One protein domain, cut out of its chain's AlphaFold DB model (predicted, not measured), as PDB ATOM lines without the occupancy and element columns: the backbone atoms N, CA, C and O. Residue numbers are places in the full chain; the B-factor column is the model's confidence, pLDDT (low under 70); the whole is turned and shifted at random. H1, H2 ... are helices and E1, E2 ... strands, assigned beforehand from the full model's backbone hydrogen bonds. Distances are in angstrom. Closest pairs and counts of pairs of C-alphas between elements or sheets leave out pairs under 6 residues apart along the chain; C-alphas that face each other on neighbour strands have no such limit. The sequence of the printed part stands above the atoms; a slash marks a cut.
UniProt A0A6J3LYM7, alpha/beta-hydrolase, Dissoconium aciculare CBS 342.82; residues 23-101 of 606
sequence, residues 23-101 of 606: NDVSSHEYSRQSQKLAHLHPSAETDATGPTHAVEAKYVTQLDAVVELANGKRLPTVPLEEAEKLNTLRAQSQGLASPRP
ATOM      1  N   ASN A  23     -27.311 -56.444 -38.999       62.22
ATOM      2  CA  ASN A  23     -26.160 -55.614 -38.633       62.22
ATOM      3  C   ASN A  23     -26.300 -54.139 -39.055       62.22
ATOM      4  O   ASN A  23     -25.874 -53.264 -38.304       62.22
ATOM      5  N   ASP A  24     -26.921 -53.842 -40.198       65.94
ATOM      6  CA  ASP A  24     -27.121 -52.467 -40.679       65.94
ATOM      7  C   ASP A  24     -28.190 -51.743 -39.848       65.94
ATOM      8  O   ASP A  24     -27.980 -50.602 -39.431       65.94
ATOM      9  N   VAL A  25     -29.273 -52.445 -39.487       71.50
ATOM     10  CA  VAL A  25     -30.326 -51.919 -38.598       71.50
ATOM     11  C   VAL A  25     -29.756 -51.598 -37.213       71.50
ATOM     12  O   VAL A  25     -29.903 -50.478 -36.723       71.50
ATOM     13  N   SER A  26     -29.009 -52.533 -36.609       77.88
ATOM     14  CA  SER A  26     -28.379 -52.311 -35.296       77.88
ATOM     15  C   SER A  26     -27.358 -51.161 -35.308       77.88
ATOM     16  O   SER A  26     -27.246 -50.411 -34.335       77.88
ATOM     17  N   SER A  27     -26.651 -50.965 -36.425       84.38
ATOM     18  CA  SER A  27     -25.696 -49.864 -36.605       84.38
ATOM     19  C   SER A  27     -26.398 -48.511 -36.732       84.38
ATOM     20  O   SER A  27     -25.950 -47.519 -36.146       84.38
ATOM     21  N   HIS A  28     -27.525 -48.461 -37.444       89.38
ATOM     22  CA  HIS A  28     -28.346 -47.261 -37.563       89.38
ATOM     23  C   HIS A  28     -28.980 -46.869 -36.217       89.38
ATOM     24  O   HIS A  28     -28.892 -45.711 -35.794       89.38
ATOM     25  N   GLU A  29     -29.547 -47.834 -35.491       90.75
ATOM     26  CA  GLU A  29     -30.109 -47.612 -34.155       90.75
ATOM     27  C   GLU A  29     -29.048 -47.165 -33.144       90.75
ATOM     28  O   GLU A  29     -29.280 -46.222 -32.377       90.75
ATOM     29  N   TYR A  30     -27.861 -47.784 -33.171       91.19
ATOM     30  CA  TYR A  30     -26.723 -47.352 -32.363       91.19
ATOM     31  C   TYR A  30     -26.348 -45.900 -32.662       91.19
ATOM     32  O   TYR A  30     -26.200 -45.107 -31.733       91.19
ATOM     33  N   SER A  31     -26.251 -45.524 -33.940       91.12
ATOM     34  CA  SER A  31     -25.937 -44.153 -34.352       91.12
ATOM     35  C   SER A  31     -26.958 -43.147 -33.806       91.12
ATOM     36  O   SER A  31     -26.577 -42.141 -33.201       91.12
ATOM     37  N   ARG A  32     -28.261 -43.449 -33.908       91.44
ATOM     38  CA  ARG A  32     -29.333 -42.594 -33.370       91.44
ATOM     39  C   ARG A  32     -29.241 -42.444 -31.848       91.44
ATOM     40  O   ARG A  32     -29.346 -41.328 -31.333       91.44
ATOM     41  N   GLN A  33     -29.007 -43.536 -31.119       92.88
ATOM     42  CA  GLN A  33     -28.850 -43.503 -29.659       92.88
ATOM     43  C   GLN A  33     -27.576 -42.752 -29.231       92.88
ATOM     44  O   GLN A  33     -27.600 -41.958 -28.290       92.88
ATOM     45  N   SER A  34     -26.476 -42.955 -29.954       92.88
ATOM     46  CA  SER A  34     -25.200 -42.257 -29.769       92.88
ATOM     47  C   SER A  34     -25.349 -40.741 -29.953       92.88
ATOM     48  O   SER A  34     -24.888 -39.958 -29.119       92.88
ATOM     49  N   GLN A  35     -26.073 -40.309 -30.991       91.94
ATOM     50  CA  GLN A  35     -26.363 -38.895 -31.244       91.94
ATOM     51  C   GLN A  35     -27.314 -38.291 -30.203       91.94
ATOM     52  O   GLN A  35     -27.133 -37.142 -29.796       91.94
ATOM     53  N   LYS A  36     -28.299 -39.057 -29.714       91.19
ATOM     54  CA  LYS A  36     -29.213 -38.619 -28.644       91.19
ATOM     55  C   LYS A  36     -28.459 -38.223 -27.370       91.19
ATOM     56  O   LYS A  36     -28.857 -37.264 -26.704       91.19
ATOM     57  N   LEU A  37     -27.382 -38.942 -27.054       91.75
ATOM     58  CA  LEU A  37     -26.553 -38.749 -25.859       91.75
ATOM     59  C   LEU A  37     -25.259 -37.954 -26.125       91.75
ATOM     60  O   LEU A  37     -24.424 -37.818 -25.230       91.75
ATOM     61  N   ALA A  38     -25.091 -37.406 -27.330       92.12
ATOM     62  CA  ALA A  38     -23.913 -36.638 -27.719       92.12
ATOM     63  C   ALA A  38     -23.795 -35.296 -26.974       92.12
ATOM     64  O   ALA A  38     -24.776 -34.714 -26.492       92.12
ATOM     65  N   HIS A  39     -22.579 -34.744 -26.929       92.06
ATOM     66  CA  HIS A  39     -22.372 -33.389 -26.417       92.06
ATOM     67  C   HIS A  39     -22.936 -32.343 -27.385       92.06
ATOM     68  O   HIS A  39     -23.730 -31.498 -26.961       92.06
ATOM     69  N   LEU A  40     -22.560 -32.430 -28.661       91.69
ATOM     70  CA  LEU A  40     -22.999 -31.550 -29.739       91.69
ATOM     71  C   LEU A  40     -23.626 -32.373 -30.867       91.69
ATOM     72  O   LEU A  40     -23.391 -33.571 -30.996       91.69
ATOM     73  N   HIS A  41     -24.450 -31.717 -31.681       88.94
ATOM     74  CA  HIS A  41     -24.882 -32.292 -32.951       88.94
ATOM     75  C   HIS A  41     -23.695 -32.290 -33.934       88.94
ATOM     76  O   HIS A  41     -22.939 -31.317 -33.895       88.94
ATOM     77  N   PRO A  42     -23.547 -33.273 -34.848       86.50
ATOM     78  CA  PRO A  42     -22.418 -33.326 -35.788       86.50
ATOM     79  C   PRO A  42     -22.188 -32.024 -36.571       86.50
ATOM     80  O   PRO A  42     -21.059 -31.611 -36.795       86.50
ATOM     81  N   SER A  43     -23.263 -31.312 -36.918       86.25
ATOM     82  CA  SER A  43     -23.194 -30.017 -37.618       86.25
ATOM     83  C   SER A  43     -22.630 -28.855 -36.784       86.25
ATOM     84  O   SER A  43     -22.387 -27.785 -37.329       86.25
ATOM     85  N   ALA A  44     -22.511 -29.020 -35.466       86.25
ATOM     86  CA  ALA A  44     -21.986 -28.026 -34.531       86.25
ATOM     87  C   ALA A  44     -20.590 -28.404 -33.997       86.25
ATOM     88  O   ALA A  44     -20.043 -27.679 -33.163       86.25
ATOM     89  N   GLU A  45     -20.031 -29.531 -34.445       90.19
ATOM     90  CA  GLU A  45     -18.666 -29.943 -34.124       90.19
ATOM     91  C   GLU A  45     -17.655 -29.093 -34.903       90.19
ATOM     92  O   GLU A  45     -17.915 -28.595 -35.997       90.19
ATOM     93  N   THR A  46     -16.490 -28.893 -34.303       87.81
ATOM     94  CA  THR A  46     -15.379 -28.113 -34.858       87.81
ATOM     95  C   THR A  46     -14.092 -28.907 -34.720       87.81
ATOM     96  O   THR A  46     -13.983 -29.746 -33.823       87.81
ATOM     97  N   ASP A  47     -13.072 -28.581 -35.513       82.69
ATOM     98  CA  ASP A  47     -11.755 -29.234 -35.425       82.69
ATOM     99  C   ASP A  47     -11.171 -29.204 -34.000       82.69
ATOM    100  O   ASP A  47     -10.503 -30.138 -33.567       82.69
ATOM    101  N   ALA A  48     -11.477 -28.151 -33.230       82.38
ATOM    102  CA  ALA A  48     -11.037 -28.003 -31.844       82.38
ATOM    103  C   ALA A  48     -11.802 -28.892 -30.844       82.38
ATOM    104  O   ALA A  48     -11.271 -29.233 -29.787       82.38
ATOM    105  N   THR A  49     -13.060 -29.231 -31.127       83.50
ATOM    106  CA  THR A  49     -13.890 -30.065 -30.239       83.50
ATOM    107  C   THR A  49     -13.769 -31.554 -30.556       83.50
ATOM    108  O   THR A  49     -13.875 -32.376 -29.633       83.50
ATOM    109  N   GLY A  50     -13.489 -31.886 -31.821       88.56
ATOM    110  CA  GLY A  50     -13.460 -33.251 -32.333       88.56
ATOM    111  C   GLY A  50     -14.843 -33.918 -32.303       88.56
ATOM    112  O   GLY A  50     -15.832 -33.268 -31.967       88.56
ATOM    113  N   PRO A  51     -14.927 -35.223 -32.614       90.88
ATOM    114  CA  PRO A  51     -16.181 -35.958 -32.549       90.88
ATOM    115  C   PRO A  51     -16.670 -36.064 -31.102       90.88
ATOM    116  O   PRO A  51     -15.926 -36.428 -30.186       90.88
ATOM    117  N   THR A  52     -17.945 -35.765 -30.891       93.12
ATOM    118  CA  THR A  52     -18.554 -35.657 -29.561       93.12
ATOM    119  C   THR A  52     -19.778 -36.545 -29.364       93.12
ATOM    120  O   THR A  52     -20.549 -36.361 -28.417       93.12
ATOM    121  N   HIS A  53     -19.945 -37.529 -30.243       92.31
ATOM    122  CA  HIS A  53     -20.967 -38.556 -30.126       92.31
ATOM    123  C   HIS A  53     -20.675 -39.508 -28.956       92.31
ATOM    124  O   HIS A  53     -19.519 -39.685 -28.552       92.31
ATOM    125  N   ALA A  54     -21.729 -40.093 -28.386       93.69
ATOM    126  CA  ALA A  54     -21.607 -41.007 -27.259       93.69
ATOM    127  C   ALA A  54     -21.099 -42.379 -27.723       93.69
ATOM    128  O   ALA A  54     -21.680 -42.998 -28.609       93.69
ATOM    129  N   VAL A  55     -20.023 -42.860 -27.103       92.62
ATOM    130  CA  VAL A  55     -19.381 -44.134 -27.461       92.62
ATOM    131  C   VAL A  55     -19.729 -45.233 -26.467       92.62
ATOM    132  O   VAL A  55     -19.906 -46.392 -26.837       92.62
ATOM    133  N   GLU A  56     -19.804 -44.909 -25.182       92.88
ATOM    134  CA  GLU A  56     -20.060 -45.901 -24.139       92.88
ATOM    135  C   GLU A  56     -20.716 -45.264 -22.930       92.88
ATOM    136  O   GLU A  56     -20.376 -44.144 -22.555       92.88
ATOM    137  N   ALA A  57     -21.582 -46.012 -22.256       92.62
ATOM    138  CA  ALA A  57     -21.978 -45.693 -20.898       92.62
ATOM    139  C   ALA A  57     -21.104 -46.480 -19.909       92.62
ATOM    140  O   ALA A  57     -21.180 -47.707 -19.824       92.62
ATOM    141  N   LYS A  58     -20.278 -45.765 -19.142       91.56
ATOM    142  CA  LYS A  58     -19.421 -46.323 -18.092       91.56
ATOM    143  C   LYS A  58     -20.135 -46.286 -16.749       91.56
ATOM    144  O   LYS A  58     -20.450 -45.218 -16.231       91.56
ATOM    145  N   TYR A  59     -20.343 -47.454 -16.160       89.56
ATOM    146  CA  TYR A  59     -20.926 -47.581 -14.827       89.56
ATOM    147  C   TYR A  59     -19.901 -47.184 -13.763       89.56
ATOM    148  O   TYR A  59     -18.923 -47.897 -13.541       89.56
ATOM    149  N   VAL A  60     -20.122 -46.036 -13.123       87.25
ATOM    150  CA  VAL A  60     -19.357 -45.588 -11.948       87.25
ATOM    151  C   VAL A  60     -19.850 -46.333 -10.713       87.25
ATOM    152  O   VAL A  60     -19.072 -46.855  -9.918       87.25
ATOM    153  N   THR A  61     -21.170 -46.416 -10.591       82.44
ATOM    154  CA  THR A  61     -21.879 -47.233  -9.609       82.44
ATOM    155  C   THR A  61     -22.932 -48.054 -10.356       82.44
ATOM    156  O   THR A  61     -23.042 -48.002 -11.581       82.44
ATOM    157  N   GLN A  62     -23.743 -48.814  -9.631       76.56
ATOM    158  CA  GLN A  62     -24.868 -49.553 -10.220       76.56
ATOM    159  C   GLN A  62     -26.012 -48.651 -10.650       76.56
ATOM    160  O   GLN A  62     -26.838 -49.056 -11.460       76.56
ATOM    161  N   LEU A  63     -26.074 -47.457 -10.068       78.75
ATOM    162  CA  LEU A  63     -27.154 -46.500 -10.252       78.75
ATOM    163  C   LEU A  63     -26.698 -45.264 -11.031       78.75
ATOM    164  O   LEU A  63     -27.529 -44.440 -11.396       78.75
ATOM    165  N   ASP A  64     -25.396 -45.141 -11.294       86.50
ATOM    166  CA  ASP A  64     -24.786 -43.974 -11.912       86.50
ATOM    167  C   ASP A  64     -23.914 -44.413 -13.099       86.50
ATOM    168  O   ASP A  64     -22.801 -44.926 -12.929       86.50
ATOM    169  N   ALA A  65     -24.426 -44.195 -14.313       90.12
ATOM    170  CA  ALA A  65     -23.722 -44.444 -15.567       90.12
ATOM    171  C   ALA A  65     -23.357 -43.115 -16.241       90.12
ATOM    172  O   ALA A  65     -24.239 -42.310 -16.542       90.12
ATOM    173  N   VAL A  66     -22.063 -42.882 -16.474       93.31
ATOM    174  CA  VAL A  66     -21.539 -41.684 -17.152       93.31
ATOM    175  C   VAL A  66     -21.291 -41.978 -18.623       93.31
ATOM    176  O   VAL A  66     -20.809 -43.055 -18.969       93.31
ATOM    177  N   VAL A  67     -21.588 -41.024 -19.499       93.62
ATOM    178  CA  VAL A  67     -21.381 -41.203 -20.941       93.62
ATOM    179  C   VAL A  67     -19.961 -40.788 -21.307       93.62
ATOM    180  O   VAL A  67     -19.557 -39.658 -21.038       93.62
ATOM    181  N   GLU A  68     -19.205 -41.687 -21.928       95.25
ATOM    182  CA  GLU A  68     -17.921 -41.388 -22.554       95.25
ATOM    183  C   GLU A  68     -18.120 -41.028 -24.027       95.25
ATOM    184  O   GLU A  68     -18.827 -41.712 -24.772       95.25
ATOM    185  N   LEU A  69     -17.498 -39.925 -24.431       94.94
ATOM    186  CA  LEU A  69     -17.563 -39.375 -25.777       94.94
ATOM    187  C   LEU A  69     -16.372 -39.839 -26.616       94.94
ATOM    188  O   LEU A  69     -15.322 -40.197 -26.080       94.94
ATOM    189  N   ALA A  70     -16.494 -39.738 -27.939       92.94
ATOM    190  CA  ALA A  70     -15.424 -40.107 -28.870       92.94
ATOM    191  C   ALA A  70     -14.114 -39.318 -28.679       92.94
ATOM    192  O   ALA A  70     -13.034 -39.850 -28.913       92.94
ATOM    193  N   ASN A  71     -14.183 -38.085 -28.173       91.38
ATOM    194  CA  ASN A  71     -13.006 -37.289 -27.807       91.38
ATOM    195  C   ASN A  71     -12.410 -37.634 -26.421       91.38
ATOM    196  O   ASN A  71     -11.580 -36.888 -25.903       91.38
ATOM    197  N   GLY A  72     -12.853 -38.726 -25.788       90.75
ATOM    198  CA  GLY A  72     -12.367 -39.207 -24.489       90.75
ATOM    199  C   GLY A  72     -12.865 -38.414 -23.277       90.75
ATOM    200  O   GLY A  72     -12.560 -38.768 -22.135       90.75
ATOM    201  N   LYS A  73     -13.639 -37.343 -23.492       94.25
ATOM    202  CA  LYS A  73     -14.301 -36.607 -22.411       94.25
ATOM    203  C   LYS A  73     -15.553 -37.346 -21.960       94.25
ATOM    204  O   LYS A  73     -16.038 -38.261 -22.620       94.25
ATOM    205  N   ARG A  74     -16.086 -36.941 -20.812       95.25
ATOM    206  CA  ARG A  74     -17.281 -37.550 -20.225       95.25
ATOM    207  C   ARG A  74     -18.366 -36.519 -20.007       95.25
ATOM    208  O   ARG A  74     -18.060 -35.334 -19.896       95.25
ATOM    209  N   LEU A  75     -19.608 -36.980 -19.989       93.94
ATOM    210  CA  LEU A  75     -20.778 -36.196 -19.623       93.94
ATOM    211  C   LEU A  75     -21.385 -36.711 -18.308       93.94
ATOM    212  O   LEU A  75     -21.136 -37.862 -17.927       93.94
ATOM    213  N   PRO A  76     -22.207 -35.873 -17.645       92.62
ATOM    214  CA  PRO A  76     -23.021 -36.255 -16.498       92.62
ATOM    215  C   PRO A  76     -23.832 -37.533 -16.698       92.62
ATOM    216  O   PRO A  76     -24.058 -38.000 -17.816       92.62
ATOM    217  N   THR A  77     -24.278 -38.087 -15.573       89.81
ATOM    218  CA  THR A  77     -25.006 -39.353 -15.531       89.81
ATOM    219  C   THR A  77     -26.275 -39.332 -16.370       89.81
ATOM    220  O   THR A  77     -27.030 -38.358 -16.333       89.81
ATOM    221  N   VAL A  78     -26.553 -40.448 -17.035       88.62
ATOM    222  CA  VAL A  78     -27.803 -40.688 -17.767       88.62
ATOM    223  C   VAL A  78     -28.637 -41.771 -17.070       88.62
ATOM    224  O   VAL A  78     -28.085 -42.547 -16.284       88.62
ATOM    225  N   PRO A  79     -29.956 -41.846 -17.330       88.75
ATOM    226  CA  PRO A  79     -30.782 -42.951 -16.850       88.75
ATOM    227  C   PRO A  79     -30.202 -44.315 -17.248       88.75
ATOM    228  O   PRO A  79     -29.661 -44.466 -18.345       88.75
ATOM    229  N   LEU A  80     -30.340 -45.315 -16.370       85.50
ATOM    230  CA  LEU A  80     -29.775 -46.653 -16.594       85.50
ATOM    231  C   LEU A  80     -30.301 -47.304 -17.875       85.50
ATOM    232  O   LEU A  80     -29.530 -47.928 -18.590       85.50
ATOM    233  N   GLU A  81     -31.575 -47.105 -18.205       86.69
ATOM    234  CA  GLU A  81     -32.183 -47.622 -19.436       86.69
ATOM    235  C   GLU A  81     -31.493 -47.069 -20.690       86.69
ATOM    236  O   GLU A  81     -31.194 -47.809 -21.624       86.69
ATOM    237  N   GLU A  82     -31.159 -45.775 -20.696       90.31
ATOM    238  CA  GLU A  82     -30.460 -45.127 -21.811       90.31
ATOM    239  C   GLU A  82     -29.007 -45.605 -21.926       90.31
ATOM    240  O   GLU A  82     -28.491 -45.767 -23.036       90.31
ATOM    241  N   ALA A  83     -28.358 -45.857 -20.783       89.69
ATOM    242  CA  ALA A  83     -27.017 -46.430 -20.708       89.69
ATOM    243  C   ALA A  83     -26.978 -47.885 -21.205       89.69
ATOM    244  O   ALA A  83     -26.128 -48.238 -22.027       89.69
ATOM    245  N   GLU A  84     -27.909 -48.724 -20.745       89.88
ATOM    246  CA  GLU A  84     -28.052 -50.116 -21.175       89.88
ATOM    247  C   GLU A  84     -28.389 -50.200 -22.666       89.88
ATOM    248  O   GLU A  84     -27.783 -51.004 -23.380       89.88
ATOM    249  N   LYS A  85     -29.290 -49.336 -23.154       91.69
ATOM    250  CA  LYS A  85     -29.634 -49.235 -24.576       91.69
ATOM    251  C   LYS A  85     -28.413 -48.874 -25.419       91.69
ATOM    252  O   LYS A  85     -28.129 -49.573 -26.388       91.69
ATOM    253  N   LEU A  86     -27.652 -47.842 -25.036       92.31
ATOM    254  CA  LEU A  86     -26.435 -47.437 -25.755       92.31
ATOM    255  C   LEU A  86     -25.421 -48.586 -25.844       92.31
ATOM    256  O   LEU A  86     -24.934 -48.906 -26.927       92.31
ATOM    257  N   ASN A  87     -25.128 -49.229 -24.714       92.69
ATOM    258  CA  ASN A  87     -24.141 -50.301 -24.647       92.69
ATOM    259  C   ASN A  87     -24.589 -51.567 -25.392       92.69
ATOM    260  O   ASN A  87     -23.767 -52.227 -26.023       92.69
ATOM    261  N   THR A  88     -25.883 -51.895 -25.358       90.94
ATOM    262  CA  THR A  88     -26.434 -53.063 -26.061       90.94
ATOM    263  C   THR A  88     -26.425 -52.860 -27.570       90.94
ATOM    264  O   THR A  88     -25.949 -53.740 -28.284       90.94
ATOM    265  N   LEU A  89     -26.849 -51.690 -28.054       91.12
ATOM    266  CA  LEU A  89     -26.795 -51.348 -29.479       91.12
ATOM    267  C   LEU A  89     -25.349 -51.288 -29.993       91.12
ATOM    268  O   LEU A  89     -25.046 -51.766 -31.088       91.12
ATOM    269  N   ARG A  90     -24.412 -50.781 -29.180       90.19
ATOM    270  CA  ARG A  90     -22.980 -50.841 -29.505       90.19
ATOM    271  C   ARG A  90     -22.488 -52.279 -29.624       90.19
ATOM    272  O   ARG A  90     -21.771 -52.616 -30.558       90.19
ATOM    273  N   ALA A  91     -22.840 -53.118 -28.658       88.25
ATOM    274  CA  ALA A  91     -22.415 -54.506 -28.632       88.25
ATOM    275  C   ALA A  91     -22.968 -55.282 -29.837       88.25
ATOM    276  O   ALA A  91     -22.213 -55.984 -30.499       88.25
ATOM    277  N   GLN A  92     -24.242 -55.080 -30.181       88.75
ATOM    278  CA  GLN A  92     -24.871 -55.673 -31.363       88.75
ATOM    279  C   GLN A  92     -24.202 -55.218 -32.665       88.75
ATOM    280  O   GLN A  92     -23.797 -56.064 -33.456       88.75
ATOM    281  N   SER A  93     -23.990 -53.909 -32.846       86.25
ATOM    282  CA  SER A  93     -23.346 -53.376 -34.060       86.25
ATOM    283  C   SER A  93     -21.883 -53.811 -34.220       86.25
ATOM    284  O   SER A  93     -21.391 -53.923 -35.339       86.25
ATOM    285  N   GLN A  94     -21.180 -54.095 -33.118       86.56
ATOM    286  CA  GLN A  94     -19.779 -54.542 -33.122       86.56
ATOM    287  C   GLN A  94     -19.615 -56.068 -33.005       86.56
ATOM    288  O   GLN A  94     -18.485 -56.551 -32.986       86.56
ATOM    289  N   GLY A  95     -20.705 -56.837 -32.889       80.00
ATOM    290  CA  GLY A  95     -20.649 -58.284 -32.633       80.00
ATOM    291  C   GLY A  95     -20.005 -58.658 -31.286       80.00
ATOM    292  O   GLY A  95     -19.440 -59.741 -31.144       80.00
ATOM    293  N   LEU A  96     -20.050 -57.757 -30.302       81.12
ATOM    294  CA  LEU A  96     -19.480 -57.920 -28.964       81.12
ATOM    295  C   LEU A  96     -20.550 -58.316 -27.936       81.12
ATOM    296  O   LEU A  96     -21.753 -58.183 -28.153       81.12
ATOM    297  N   ALA A  97     -20.110 -58.780 -26.766       72.94
ATOM    298  CA  ALA A  97     -21.001 -58.993 -25.629       72.94
ATOM    299  C   ALA A  97     -21.333 -57.657 -24.938       72.94
ATOM    300  O   ALA A  97     -20.437 -56.857 -24.666       72.94
ATOM    301  N   SER A  98     -22.612 -57.435 -24.609       70.12
ATOM    302  CA  SER A  98     -23.053 -56.205 -23.934       70.12
ATOM    303  C   SER A  98     -22.475 -56.102 -22.510       70.12
ATOM    304  O   SER A  98     -22.637 -57.044 -21.719       70.12
ATOM    305  N   PRO A  99     -21.818 -54.979 -22.153       67.81
ATOM    306  CA  PRO A  99     -21.383 -54.705 -20.789       67.81
ATOM    307  C   PRO A  99     -22.571 -54.739 -19.828       67.81
ATOM    308  O   PRO A  99     -23.512 -53.952 -19.947       67.81
ATOM    309  N   ARG A 100     -22.525 -55.638 -18.841       66.81
ATOM    310  CA  ARG A 100     -23.547 -55.696 -17.791       66.81
ATOM    311  C   ARG A 100     -23.202 -54.725 -16.662       66.81
ATOM    312  O   ARG A 100     -22.024 -54.631 -16.303       66.81
ATOM    313  N   PRO A 101     -24.200 -54.062 -16.053       65.38
ATOM    314  CA  PRO A 101     -23.963 -53.290 -14.844       65.38
ATOM    315  C   PRO A 101     -23.389 -54.204 -13.745       65.38
ATOM    316  O   PRO A 101     -23.752 -55.389 -13.666       65.38
TER     317      PRO A 101
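AT A GLANCE: This is residues 23 to 101 of the 606 residues of the protein "alpha/beta-hydrolase" of Dissoconium aciculare CBS 342.82 (UniProt A0A6J3LYM7). A small, strongly twisted sheet of three strands, E1 to E3, has one helix, H2, packed slantwise over one face, while a second helix, H1, runs side by side with H2 and reaches the sheet with its last residues alone. The long link between H1 and E1, residues 37 to 53, makes a wide loop away from this body, and residues 95 to 101 fold back beside H2. The printed part has 79 residues with two named helices and three named strands, in the order H1, E1, E2, E3, H2, and the class is mixed, helices and strands. The sheet's order is E1, E2, E3, all antiparallel. The whole is compact, with a radius of gyration of the C-alphas of 12.2 A, and flat, spanning 34 by 31 by 16 A.

IN THESE COORDINATES: H1 is residues 23 to 36, 19.9 A long, and begins with C-alpha 23 at (-26.160, -55.614, -38.633). After a long link of 17 residues, E1 is residues 54 to 59, 14.1 A, with C-alpha 54 at (-21.607, -41.007, -27.259). E2 is residues 65 to 69, 13.0 A, and E3 is residues 74 to 78, 11.3 A. H2 is residues 80 to 94, 20.9 A, and ends with C-alpha 94 at (-19.779, -54.542, -33.122).

HOW THE PARTS SIT: E1, E2 and E3 form a meander, each strand the antiparallel neighbour of the one before. E1 and E2 are a hairpin at 151 degrees, with N 58 and O 66 within hydrogen-bond range at 2.8 A, as are N 68 and O 56 at 2.8 A. E2 and E3 are a hairpin at 144 degrees, with N 75 and O 67 at 2.9 A. E1 and E3 are the edge strands. H2 is on the sheet at a height over the sheet of 8.1 A, two layers with the helix on one face. It lies over E1 and, only just, over E2, with 3 of its C-alphas falling there. On the local plane it stands at 56 degrees to E1, slantwise to the strands. The closest C-alphas of E1 and H2 are those of Ala 57 and Ala 83, 5.1 A apart. H1 only grazes the sheet, with its residues 30 to 36; its closest C-alpha pair with E1 is Ser 34 and Ala 54, 4.6 A. H1 and H2 touch, the closest C-alphas being those of Tyr 30 and Leu 89 at 4.9 A. They run opposite ways at a steep tilt of 37 degrees, only just past shallow. In H1 and H2 every O i to N i+4 pair is within hydrogen-bond range.

THE WHOLE: The C-alphas farthest apart are those of Asp 47 and Gln 62, 34.9 A. The printed part has no cut. The link from H1 to E1 is long, its C-alphas 6 to 20 A from the mean of all C-alphas; the links E1 to E2, E2 to E3 and E3 to H2 are tight. The mean pLDDT of the printed part is 87.2, and residues 23 to 24 and 99 to 101 are under 70.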